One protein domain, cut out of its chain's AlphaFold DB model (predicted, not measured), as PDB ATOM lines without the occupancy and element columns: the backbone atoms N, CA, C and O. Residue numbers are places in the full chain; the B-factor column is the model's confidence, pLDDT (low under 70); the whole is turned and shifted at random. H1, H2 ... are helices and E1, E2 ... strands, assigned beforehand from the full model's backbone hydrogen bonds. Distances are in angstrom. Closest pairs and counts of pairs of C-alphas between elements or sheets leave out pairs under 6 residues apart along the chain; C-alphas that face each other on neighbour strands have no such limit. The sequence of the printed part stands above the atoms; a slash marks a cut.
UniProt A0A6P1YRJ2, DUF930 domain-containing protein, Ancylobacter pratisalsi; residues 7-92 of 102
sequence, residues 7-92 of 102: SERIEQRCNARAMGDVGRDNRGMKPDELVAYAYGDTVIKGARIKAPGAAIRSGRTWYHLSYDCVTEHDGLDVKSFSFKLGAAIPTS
ATOM      1  N   SER A   7       0.296  28.070  24.173       82.75
ATOM      2  CA  SER A   7      -0.321  27.793  22.871       82.75
ATOM      3  C   SER A   7      -1.544  26.881  22.963       82.75
ATOM      4  O   SER A   7      -2.562  27.151  22.329       82.75
ATOM      5  N   GLU A   8      -1.480  25.833  23.778       88.62
ATOM      6  CA  GLU A   8      -2.593  24.903  23.959       88.62
ATOM      7  C   GLU A   8      -3.721  25.548  24.774       88.62
ATOM      8  O   GLU A   8      -4.898  25.345  24.479       88.62
ATOM      9  N   ARG A   9      -3.397  26.437  25.724       91.38
ATOM     10  CA  ARG A   9      -4.407  27.254  26.418       91.38
ATOM     11  C   ARG A   9      -5.189  28.134  25.441       91.38
ATOM     12  O   ARG A   9      -6.421  28.156  25.501       91.38
ATOM     13  N   ILE A  10      -4.476  28.827  24.549       93.75
ATOM     14  CA  ILE A  10      -5.065  29.673  23.501       93.75
ATOM     15  C   ILE A  10      -5.993  28.836  22.619       93.75
ATOM     16  O   ILE A  10      -7.151  29.206  22.431       93.75
ATOM     17  N   GLU A  11      -5.513  27.694  22.121       95.00
ATOM     18  CA  GLU A  11      -6.306  26.809  21.267       95.00
ATOM     19  C   GLU A  11      -7.590  26.347  21.966       95.00
ATOM     20  O   GLU A  11      -8.681  26.508  21.420       95.00
ATOM     21  N   GLN A  12      -7.496  25.861  23.206       94.81
ATOM     22  CA  GLN A  12      -8.657  25.385  23.961       94.81
ATOM     23  C   GLN A  12      -9.695  26.493  24.196       94.81
ATOM     24  O   GLN A  12     -10.898  26.266  24.042       94.81
ATOM     25  N   ARG A  13      -9.261  27.719  24.529       96.44
ATOM     26  CA  ARG A  13     -10.179  28.864  24.685       96.44
ATOM     27  C   ARG A  13     -10.842  29.259  23.374       96.44
ATOM     28  O   ARG A  13     -12.051  29.497  23.354       96.44
ATOM     29  N   CYS A  14     -10.083  29.299  22.287       97.81
ATOM     30  CA  CYS A  14     -10.611  29.638  20.973       97.81
ATOM     31  C   CYS A  14     -11.564  28.558  20.438       97.81
ATOM     32  O   CYS A  14     -12.603  28.904  19.877       97.81
ATOM     33  N   ASN A  15     -11.294  27.274  20.689       97.94
ATOM     34  CA  ASN A  15     -12.197  26.175  20.338       97.94
ATOM     35  C   ASN A  15     -13.515  26.257  21.126       97.94
ATOM     36  O   ASN A  15     -14.594  26.155  20.542       97.94
ATOM     37  N   ALA A  16     -13.453  26.519  22.437       97.94
ATOM     38  CA  ALA A  16     -14.650  26.710  23.260       97.94
ATOM     39  C   ALA A  16     -15.489  27.908  22.786       97.94
ATOM     40  O   ALA A  16     -16.715  27.816  22.677       97.94
ATOM     41  N   ARG A  17     -14.826  29.019  22.441       98.19
ATOM     42  CA  ARG A  17     -15.481  30.191  21.857       98.19
ATOM     43  C   ARG A  17     -16.153  29.859  20.526       98.19
ATOM     44  O   ARG A  17     -17.312  30.217  20.346       98.19
ATOM     45  N   ALA A  18     -15.467  29.148  19.635       98.44
ATOM     46  CA  ALA A  18     -16.003  28.732  18.344       98.44
ATOM     47  C   ALA A  18     -17.281  27.897  18.491       98.44
ATOM     48  O   ALA A  18     -18.279  28.181  17.836       98.44
ATOM     49  N   MET A  19     -17.275  26.909  19.390       98.38
ATOM     50  CA  MET A  19     -18.455  26.084  19.669       98.38
ATOM     51  C   MET A  19     -19.623  26.909  20.213       98.38
ATOM     52  O   MET A  19     -20.761  26.739  19.770       98.38
ATOM     53  N   GLY A  20     -19.340  27.840  21.127       98.06
ATOM     54  CA  GLY A  20     -20.345  28.752  21.662       98.06
ATOM     55  C   GLY A  20     -20.947  29.666  20.593       98.06
ATOM     56  O   GLY A  20     -22.167  29.794  20.530       98.06
ATOM     57  N   ASP A  21     -20.116  30.292  19.760       98.25
ATOM     58  CA  ASP A  21     -20.557  31.226  18.717       98.25
ATOM     59  C   ASP A  21     -21.339  30.484  17.623       98.25
ATOM     60  O   ASP A  21     -22.451  30.887  17.293       98.25
ATOM     61  N   VAL A  22     -20.852  29.327  17.151       98.12
ATOM     62  CA  VAL A  22     -21.574  28.504  16.164       98.12
ATOM     63  C   VAL A  22     -22.940  28.073  16.696       98.12
ATOM     64  O   VAL A  22     -23.928  28.189  15.972       98.12
ATOM     65  N   GLY A  23     -23.018  27.610  17.948       97.69
ATOM     66  CA  GLY A  23     -24.282  27.197  18.562       97.69
ATOM     67  C   GLY A  23     -25.275  28.347  18.765       97.69
ATOM     68  O   GLY A  23     -26.482  28.141  18.642       97.69
ATOM     69  N   ARG A  24     -24.794  29.564  19.056       97.25
ATOM     70  CA  ARG A  24     -25.655  30.750  19.196       97.25
ATOM     71  C   ARG A  24     -26.137  31.283  17.849       97.25
ATOM     72  O   ARG A  24     -27.311  31.628  17.731       97.25
ATOM     73  N   ASP A  25     -25.262  31.309  16.850       97.00
ATOM     74  CA  ASP A  25     -25.532  31.958  15.564       97.00
ATOM     75  C   ASP A  25     -26.281  31.043  14.576       97.00
ATOM     76  O   ASP A  25     -26.873  31.524  13.611       97.00
ATOM     77  N   ASN A  26     -26.302  29.724  14.814       96.12
ATOM     78  CA  ASN A  26     -26.934  28.743  13.927       96.12
ATOM     79  C   ASN A  26     -28.013  27.944  14.662       96.12
ATOM     80  O   ASN A  26     -27.741  26.998  15.407       96.12
ATOM     81  N   ARG A  27     -29.280  28.298  14.417       93.12
ATOM     82  CA  ARG A  27     -30.432  27.662  15.069       93.12
ATOM     83  C   ARG A  27     -30.426  26.146  14.841       93.12
ATOM     84  O   ARG A  27     -30.471  25.677  13.711       93.12
ATOM     85  N   GLY A  28     -30.455  25.391  15.938       92.75
ATOM     86  CA  GLY A  28     -30.498  23.926  15.916       92.75
ATOM     87  C   GLY A  28     -29.128  23.255  16.012       92.75
ATOM     88  O   GLY A  28     -29.080  22.051  16.255       92.75
ATOM     89  N   MET A  29     -28.031  24.009  15.913       96.75
ATOM     90  CA  MET A  29     -26.702  23.486  16.204       96.75
ATOM     91  C   MET A  29     -26.438  23.513  17.711       96.75
ATOM     92  O   MET A  29     -26.612  24.521  18.389       96.75
ATOM     93  N   LYS A  30     -25.988  22.376  18.230       97.00
ATOM     94  CA  LYS A  30     -25.421  22.209  19.571       97.00
ATOM     95  C   LYS A  30     -24.041  21.582  19.408       97.00
ATOM     96  O   LYS A  30     -23.972  20.353  19.311       97.00
ATOM     97  N   PRO A  31     -22.989  22.387  19.205       97.44
ATOM     98  CA  PRO A  31     -21.662  21.834  19.032       97.44
ATOM     99  C   PRO A  31     -21.138  21.209  20.317       97.44
ATOM    100  O   PRO A  31     -21.323  21.773  21.394       97.44
ATOM    101  N   ASP A  32     -20.502  20.054  20.196       95.88
ATOM    102  CA  ASP A  32     -19.977  19.282  21.323       95.88
ATOM    103  C   ASP A  32     -18.525  18.836  21.130       95.88
ATOM    104  O   ASP A  32     -17.887  18.405  22.089       95.88
ATOM    105  N   GLU A  33     -17.979  18.988  19.924       96.44
ATOM    106  CA  GLU A  33     -16.582  18.691  19.634       96.44
ATOM    107  C   GLU A  33     -16.047  19.561  18.496       96.44
ATOM    108  O   GLU A  33     -16.783  19.960  17.588       96.44
ATOM    109  N   LEU A  34     -14.749  19.853  18.539       97.69
ATOM    110  CA  LEU A  34     -14.060  20.642  17.531       97.69
ATOM    111  C   LEU A  34     -12.615  20.152  17.384       97.69
ATOM    112  O   LEU A  34     -11.888  20.057  18.369       97.69
ATOM    113  N   VAL A  35     -12.199  19.891  16.144       97.44
ATOM    114  CA  VAL A  35     -10.826  19.516  15.776       97.44
ATOM    115  C   VAL A  35     -10.236  20.635  14.919       97.44
ATOM    116  O   VAL A  35     -10.641  20.824  13.774       97.44
ATOM    117  N   ALA A  36      -9.311  21.424  15.473       97.44
ATOM    118  CA  ALA A  36      -8.836  22.661  14.842       97.44
ATOM    119  C   ALA A  36      -7.931  22.428  13.616       97.44
ATOM    120  O   ALA A  36      -7.844  23.291  12.744       97.44
ATOM    121  N   TYR A  37      -7.304  21.253  13.538       95.94
ATOM    122  CA  TYR A  37      -6.327  20.874  12.515       95.94
ATOM    123  C   TYR A  37      -6.851  19.829  11.509       95.94
ATOM    124  O   TYR A  37      -6.067  19.222  10.787       95.94
ATOM    125  N   ALA A  38      -8.169  19.594  11.450       96.44
ATOM    126  CA  ALA A  38      -8.758  18.481  10.694       96.44
ATOM    127  C   ALA A  38      -8.352  18.452   9.203       96.44
ATOM    128  O   ALA A  38      -7.981  17.405   8.682       96.44
ATOM    129  N   TYR A  39      -8.388  19.600   8.525       96.69
ATOM    130  CA  TYR A  39      -8.087  19.779   7.095       96.69
ATOM    131  C   TYR A  39      -6.884  20.699   6.838       96.69
ATOM    132  O   TYR A  39      -6.611  21.061   5.693       96.69
ATOM    133  N   GLY A  40      -6.174  21.114   7.885       95.69
ATOM    134  CA  GLY A  40      -4.996  21.964   7.763       95.69
ATOM    135  C   GLY A  40      -4.512  22.469   9.112       95.69
ATOM    136  O   GLY A  40      -5.325  22.758   9.988       95.69
ATOM    137  N   ASP A  41      -3.194  22.594   9.248       96.06
ATOM    138  CA  ASP A  41      -2.540  22.913  10.516       96.06
ATOM    139  C   ASP A  41      -2.985  24.257  11.102       96.06
ATOM    140  O   ASP A  41      -3.226  25.244  10.390       96.06
ATOM    141  N   THR A  42      -3.045  24.309  12.433       96.19
ATOM    142  CA  THR A  42      -3.226  25.565  13.152       96.19
ATOM    143  C   THR A  42      -1.948  26.401  13.080       96.19
ATOM    144  O   THR A  42      -0.826  25.900  13.107       96.19
ATOM    145  N   VAL A  43      -2.109  27.720  12.988       96.88
ATOM    146  CA  VAL A  43      -0.990  28.667  12.996       96.88
ATOM    147  C   VAL A  43      -1.122  29.564  14.212       96.88
ATOM    148  O   VAL A  43      -1.999  30.430  14.255       96.88
ATOM    149  N   ILE A  44      -0.223  29.382  15.176       94.44
ATOM    150  CA  ILE A  44      -0.174  30.168  16.412       94.44
ATOM    151  C   ILE A  44       0.979  31.171  16.327       94.44
ATOM    152  O   ILE A  44       2.120  30.809  16.040       94.44
ATOM    153  N   LYS A  45       0.682  32.453  16.555       93.75
ATOM    154  CA  LYS A  45       1.670  33.542  16.616       93.75
ATOM    155  C   LYS A  45       1.323  34.485  17.763       93.75
ATOM    156  O   LYS A  45       0.375  35.265  17.663       93.75
ATOM    157  N   GLY A  46       2.104  34.429  18.842       92.50
ATOM    158  CA  GLY A  46       1.812  35.175  20.067       92.50
ATOM    159  C   GLY A  46       0.434  34.797  20.612       92.50
ATOM    160  O   GLY A  46       0.148  33.620  20.786       92.50
ATOM    161  N   ALA A  47      -0.435  35.789  20.811       94.44
ATOM    162  CA  ALA A  47      -1.794  35.597  21.324       94.44
ATOM    163  C   ALA A  47      -2.853  35.310  20.239       94.44
ATOM    164  O   ALA A  47      -4.048  35.431  20.495       94.44
ATOM    165  N   ARG A  48      -2.446  35.005  19.000       97.00
ATOM    166  CA  ARG A  48      -3.362  34.727  17.883       97.00
ATOM    167  C   ARG A  48      -3.215  33.293  17.406       97.00
ATOM    168  O   ARG A  48      -2.096  32.845  17.166       97.00
ATOM    169  N   ILE A  49      -4.344  32.636  17.166       97.69
ATOM    170  CA  ILE A  49      -4.436  31.338  16.500       97.69
ATOM    171  C   ILE A  49      -5.329  31.448  15.262       97.69
ATOM    172  O   ILE A  49      -6.404  32.052  15.290       97.69
ATOM    173  N   LYS A  50      -4.867  30.852  14.162       98.38
ATOM    174  CA  LYS A  50      -5.664  30.617  12.958       98.38
ATOM    175  C   LYS A  50      -5.860  29.124  12.770       98.38
ATOM    176  O   LYS A  50      -4.881  28.386  12.795       98.38
ATOM    177  N   ALA A  51      -7.094  28.715  12.514       98.38
ATOM    178  CA  ALA A  51      -7.449  27.342  12.184       98.38
ATOM    179  C   ALA A  51      -8.181  27.345  10.832       98.38
ATOM    180  O   ALA A  51      -9.402  27.513  10.796       98.38
ATOM    181  N   PRO A  52      -7.457  27.271   9.699       97.88
ATOM    182  CA  PRO A  52      -8.054  27.389   8.369       97.88
ATOM    183  C   PRO A  52      -8.851  26.146   7.947       97.88
ATOM    184  O   PRO A  52      -9.708  26.255   7.074       97.88
ATOM    185  N   GLY A  53      -8.573  24.989   8.556       97.38
ATOM    186  CA  GLY A  53      -9.184  23.700   8.233       97.38
ATOM    187  C   GLY A  53      -9.794  23.009   9.450       97.38
ATOM    188  O   GLY A  53      -9.664  21.798   9.585       97.38
ATOM    189  N   ALA A  54     -10.424  23.753  10.356       98.31
ATOM    190  CA  ALA A  54     -11.094  23.150  11.499       98.31
ATOM    191  C   ALA A  54     -12.321  22.319  11.073       98.31
ATOM    192  O   ALA A  54     -12.920  22.511  10.012       98.31
ATOM    193  N   ALA A  55     -12.733  21.408  11.944       98.38
ATOM    194  CA  ALA A  55     -14.008  20.717  11.858       98.38
ATOM    195  C   ALA A  55     -14.745  20.868  13.184       98.38
ATOM    196  O   ALA A  55     -14.129  20.829  14.248       98.38
ATOM    197  N   ILE A  56     -16.062  21.040  13.121       98.38
ATOM    198  CA  ILE A  56     -16.922  21.154  14.297       98.38
ATOM    199  C   ILE A  56     -18.059  20.145  14.203       98.38
ATOM    200  O   ILE A  56     -18.724  20.042  13.169       98.38
ATOM    201  N   ARG A  57     -18.276  19.378  15.268       97.75
ATOM    202  CA  ARG A  57     -19.360  18.405  15.346       97.75
ATOM    203  C   ARG A  57     -20.557  19.036  16.013       97.75
ATOM    204  O   ARG A  57     -20.428  19.743  17.007       97.75
ATOM    205  N   SER A  58     -21.731  18.767  15.460       96.56
ATOM    206  CA  SER A  58     -22.989  19.004  16.147       96.56
ATOM    207  C   SER A  58     -23.923  17.823  15.930       96.56
ATOM    208  O   SER A  58     -24.271  17.477  14.796       96.56
ATOM    209  N   GLY A  59     -24.309  17.169  17.028       92.25
ATOM    210  CA  GLY A  59     -25.036  15.906  16.969       92.25
ATOM    211  C   GLY A  59     -24.186  14.819  16.305       92.25
ATOM    212  O   GLY A  59     -23.093  14.505  16.770       92.25
ATOM    213  N   ARG A  60     -24.685  14.246  15.204       92.88
ATOM    214  CA  ARG A  60     -24.013  13.167  14.454       92.88
ATOM    215  C   ARG A  60     -23.317  13.648  13.181       92.88
ATOM    216  O   ARG A  60     -22.983  12.824  12.338       92.88
ATOM    217  N   THR A  61     -23.133  14.956  13.016       95.81
ATOM    218  CA  THR A  61     -22.603  15.527  11.775       95.81
ATOM    219  C   THR A  61     -21.422  16.434  12.069       95.81
ATOM    220  O   THR A  61     -21.515  17.337  12.902       95.81
ATOM    221  N   TRP A  62     -20.327  16.201  11.353       98.12
ATOM    222  CA  TRP A  62     -19.185  17.104  11.285       98.12
ATOM    223  C   TRP A  62     -19.402  18.143  10.185       98.12
ATOM    224  O   TRP A  62     -19.909  17.812   9.115       98.12
ATOM    225  N   TYR A  63     -18.999  19.382  10.433       98.25
ATOM    226  CA  TYR A  63     -19.056  20.491   9.484       98.25
ATOM    227  C   TYR A  63     -17.675  21.113   9.338       98.25
ATOM    228  O   TYR A  63     -16.929  21.208  10.317       98.25
ATOM    229  N   HIS A  64     -17.349  21.573   8.132       98.44
ATOM    230  CA  HIS A  64     -16.155  22.386   7.932       98.44
ATOM    231  C   HIS A  64     -16.268  23.686   8.723       98.44
ATOM    232  O   HIS A  64     -17.321  24.327   8.755       98.44
ATOM    233  N   LEU A  65     -15.162  24.103   9.322       98.69
ATOM    234  CA  LEU A  65     -15.043  25.357  10.038       98.69
ATOM    235  C   LEU A  65     -13.691  25.986   9.701       98.69
ATOM    236  O   LEU A  65     -12.681  25.309   9.562       98.69
ATOM    237  N   SER A  66     -13.649  27.305   9.619       98.56
ATOM    238  CA  SER A  66     -12.389  28.035   9.734       98.56
ATOM    239  C   SER A  66     -12.565  29.158  10.731       98.56
ATOM    240  O   SER A  66     -13.621  29.795  10.719       98.56
ATOM    241  N   TYR A  67     -11.562  29.434  11.558       98.62
ATOM    242  CA  TYR A  67     -11.624  30.562  12.480       98.62
ATOM    243  C   TYR A  67     -10.295  31.301  12.619       98.62
ATOM    244  O   TYR A  67      -9.211  30.778  12.346       98.62
ATOM    245  N   ASP A  68     -10.412  32.535  13.094       98.56
ATOM    246  CA  ASP A  68      -9.314  33.397  13.499       98.56
ATOM    247  C   ASP A  68      -9.647  33.998  14.865       98.56
ATOM    248  O   ASP A  68     -10.693  34.636  15.038       98.56
ATOM    249  N   CYS A  69      -8.783  33.743  15.841       98.56
ATOM    250  CA  CYS A  69      -9.013  34.075  17.238       98.56
ATOM    251  C   CYS A  69      -7.788  34.775  17.821       98.56
ATOM    252  O   CYS A  69      -6.653  34.328  17.648       98.56
ATOM    253  N   VAL A  70      -8.031  35.874  18.531       98.06
ATOM    254  CA  VAL A  70      -7.021  36.598  19.306       98.06
ATOM    255  C   VAL A  70      -7.446  36.571  20.761       98.06
ATOM    256  O   VAL A  70      -8.573  36.951  21.086       98.06
ATOM    257  N   THR A  71      -6.537  36.154  21.628       97.19
ATOM    258  CA  THR A  71      -6.727  36.131  23.073       97.19
ATOM    259  C   THR A  71      -5.997  37.280  23.762       97.19
ATOM    260  O   THR A  71      -5.126  37.930  23.186       97.19
ATOM    261  N   GLU A  72      -6.325  37.504  25.024       94.69
ATOM    262  CA  GLU A  72      -5.607  38.380  25.946       94.69
ATOM    263  C   GLU A  72      -5.476  37.711  27.320       94.69
ATOM    264  O   GLU A  72      -5.857  36.549  27.482       94.69
ATOM    265  N   HIS A  73      -4.848  38.405  28.274       93.19
ATOM    266  CA  HIS A  73      -4.579  37.882  29.619       93.19
ATOM    267  C   HIS A  73      -3.924  36.488  29.592       93.19
ATOM    268  O   HIS A  73      -4.402  35.554  30.223       93.19
ATOM    269  N   ASP A  74      -2.853  36.341  28.804       87.31
ATOM    270  CA  ASP A  74      -2.109  35.079  28.644       87.31
ATOM    271  C   ASP A  74      -2.966  33.891  28.159       87.31
ATOM    272  O   ASP A  74      -2.845  32.750  28.609       87.31
ATOM    273  N   GLY A  75      -3.885  34.169  27.227       87.38
ATOM    274  CA  GLY A  75      -4.734  33.139  26.635       87.38
ATOM    275  C   GLY A  75      -5.924  32.754  27.506       87.38
ATOM    276  O   GLY A  75      -6.482  31.682  27.297       87.38
ATOM    277  N   LEU A  76      -6.292  33.571  28.497       88.62
ATOM    278  CA  LEU A  76      -7.447  33.317  29.361       88.62
ATOM    279  C   LEU A  76      -8.752  33.825  28.749       88.62
ATOM    280  O   LEU A  76      -9.760  33.122  28.843       88.62
ATOM    281  N   ASP A  77      -8.697  34.977  28.076       93.56
ATOM    282  CA  ASP A  77      -9.864  35.657  27.516       93.56
ATOM    283  C   ASP A  77      -9.759  35.807  26.000       93.56
ATOM    284  O   ASP A  77      -8.671  35.973  25.446       93.56
ATOM    285  N   VAL A  78     -10.901  35.767  25.308       97.50
ATOM    286  CA  VAL A  78     -10.963  35.985  23.858       97.50
ATOM    287  C   VAL A  78     -11.270  37.447  23.564       97.50
ATOM    288  O   VAL A  78     -12.396  37.902  23.758       97.50
ATOM    289  N   LYS A  79     -10.280  38.149  23.013       97.69
ATOM    290  CA  LYS A  79     -10.364  39.557  22.617       97.69
ATOM    291  C   LYS A  79     -11.140  39.756  21.317       97.69
ATOM    292  O   LYS A  79     -11.972  40.649  21.210       97.69
ATOM    293  N   SER A  80     -10.856  38.940  20.304       97.81
ATOM    294  CA  SER A  80     -11.569  38.987  19.024       97.81
ATOM    295  C   SER A  80     -11.699  37.600  18.431       97.81
ATOM    296  O   SER A  80     -10.761  36.806  18.501       97.81
ATOM    297  N   PHE A  81     -12.838  37.332  17.807       98.38
ATOM    298  CA  PHE A  81     -13.134  36.045  17.206       98.38
ATOM    299  C   PHE A  81     -13.906  36.242  15.906       98.38
ATOM    300  O   PHE A  81     -14.823  37.060  15.846       98.38
ATOM    301  N   SER A  82     -13.531  35.495  14.875       98.25
ATOM    302  CA  SER A  82     -14.275  35.406  13.621       98.25
ATOM    303  C   SER A  82     -14.225  33.975  13.109       98.25
ATOM    304  O   SER A  82     -13.207  33.299  13.258       98.25
ATOM    305  N   PHE A  83     -15.315  33.516  12.503       98.50
ATOM    306  CA  PHE A  83     -15.398  32.172  11.951       98.50
ATOM    307  C   PHE A  83     -16.178  32.150  10.641       98.50
ATOM    308  O   PHE A  83     -16.931  33.068  10.316       98.50
ATOM    309  N   LYS A  84     -16.005  31.060   9.900       98.50
ATOM    310  CA  LYS A  84     -16.818  30.697   8.745       98.50
ATOM    311  C   LYS A  84     -17.219  29.238   8.883       98.50
ATOM    312  O   LYS A  84     -16.353  28.364   8.902       98.50
ATOM    313  N   LEU A  85     -18.522  28.998   8.976       98.31
ATOM    314  CA  LEU A  85     -19.103  27.661   8.938       98.31
ATOM    315  C   LEU A  85     -19.280  27.224   7.478       98.31
ATOM    316  O   LEU A  85     -19.726  28.007   6.636       98.31
ATOM    317  N   GLY A  86     -18.889  25.992   7.178       97.38
ATOM    318  CA  GLY A  86     -18.989  25.376   5.860       97.38
ATOM    319  C   GLY A  86     -19.999  24.231   5.810       97.38
ATOM    320  O   GLY A  86     -20.829  24.054   6.700       97.38
ATOM    321  N   ALA A  87     -19.925  23.453   4.731       97.44
ATOM    322  CA  ALA A  87     -20.799  22.308   4.508       97.44
ATOM    323  C   ALA A  87     -20.511  21.149   5.479       97.44
ATOM    324  O   ALA A  87     -19.456  21.091   6.117       97.44
ATOM    325  N   ALA A  88     -21.458  20.211   5.557       97.38
ATOM    326  CA  ALA A  88     -21.266  18.945   6.252       97.38
ATOM    327  C   ALA A  88     -20.150  18.120   5.590       97.38
ATOM    328  O   ALA A  88     -20.058  18.057   4.364       97.38
ATOM    329  N   ILE A  89     -19.337  17.473   6.416       97.62
ATOM    330  CA  ILE A  89     -18.228  16.617   6.006       97.62
ATOM    331  C   ILE A  89     -18.750  15.185   5.809       97.62
ATOM    332  O   ILE A  89     -19.304  14.615   6.760       97.62
ATOM    333  N   PRO A  90     -18.550  14.566   4.630       96.25
ATOM    334  CA  PRO A  90     -18.938  13.182   4.381       96.25
ATOM    335  C   PRO A  90     -18.307  12.208   5.380       96.25
ATOM    336  O   PRO A  90     -17.119  12.291   5.685       96.25
ATOM    337  N   THR A  91     -19.082  11.227   5.846       93.94
ATOM    338  CA  THR A  91     -18.612  10.206   6.805       93.94
ATOM    339  C   THR A  91     -17.402   9.422   6.298       93.94
ATOM    340  O   THR A  91     -16.554   9.018   7.088       93.94
ATOM    341  N   SER A  92     -17.272   9.259   4.977       94.62
ATOM    342  CA  SER A  92     -16.125   8.615   4.326       94.62
ATOM    343  C   SER A  92     -14.796   9.353   4.518       94.62
ATOM    344  O   SER A  92     -13.738   8.774   4.273       94.62
TER     345      SER A  92
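What this domain is: This is residues 7 to 92 of the 102 residues of the protein "DUF930 domain-containing protein" of Ancylobacter pratisalsi (UniProt A0A6P1YRJ2). A twisted sheet of five antiparallel strands curls round one long helix, H1. E3, E4 and E5 each bend sharply, while E1 and E2 sit beside different parts of E3 along one of its sides. The printed part has 86 residues, with one named helix and then five named strands, H1 E1 E2 E3 E4 E5; the class is mixed, helices and strands. The branched sheet includes a meander, E2 E3 E4 E5, each strand the antiparallel neighbour of the one before. The whole is compact, with a radius of gyration of the C-alphas of 12.2 A and spans of 36 by 25 by 17 A.

How they stand to each other: Start at H1, residues 7 to 25, which is on the sheet; every O i to N i+4 pair in it is within hydrogen-bond range. Next comes E1, residues 31 to 35; its closest C-alpha to H1 is that of Pro 31, 5.4 A from that of Met 19. E1 and E2, residues 43 to 45, lie on one side of E3, residues 48 to 58, and E4, residues 61 to 72, on the other side. Look for N 35 and O 55 at 2.9 A between E1 and E3, and N 43 and O 50 at 2.9 A in the hairpin E2 and E3. In the hairpin E3 and E4, N 56 and O 63 are 2.9 A apart. E5, residues 77 to 88, is an edge strand and forms a hairpin with E4, with N 68 and O 82 at 2.9 A. The closest C-alphas of H1 and E5 are those of Cys 14 and Val 78, 7.0 A apart. E1 and E5 are apart.

Where its parts are: Find C-alpha 7 at (-0.321, 27.793, 22.871); from there H1 runs 26.6 A to C-alpha 25. E3 spans 25.2 A and bends by 78 degrees at residue 53; E4 spans 31.8 A and bends by 67 degrees at residue 64. E5 spans 29.4 A, bends by 77 degrees at residue 80 and ends at C-alpha 88, (-21.266, 18.945, 6.252).

The domain as a whole: The two C-alphas farthest apart, those of His 73 and Ser 92, are 40.4 A apart. The printed part has no cut and no long link. Its mean pLDDT is 96.2, and no printed residue is under 70.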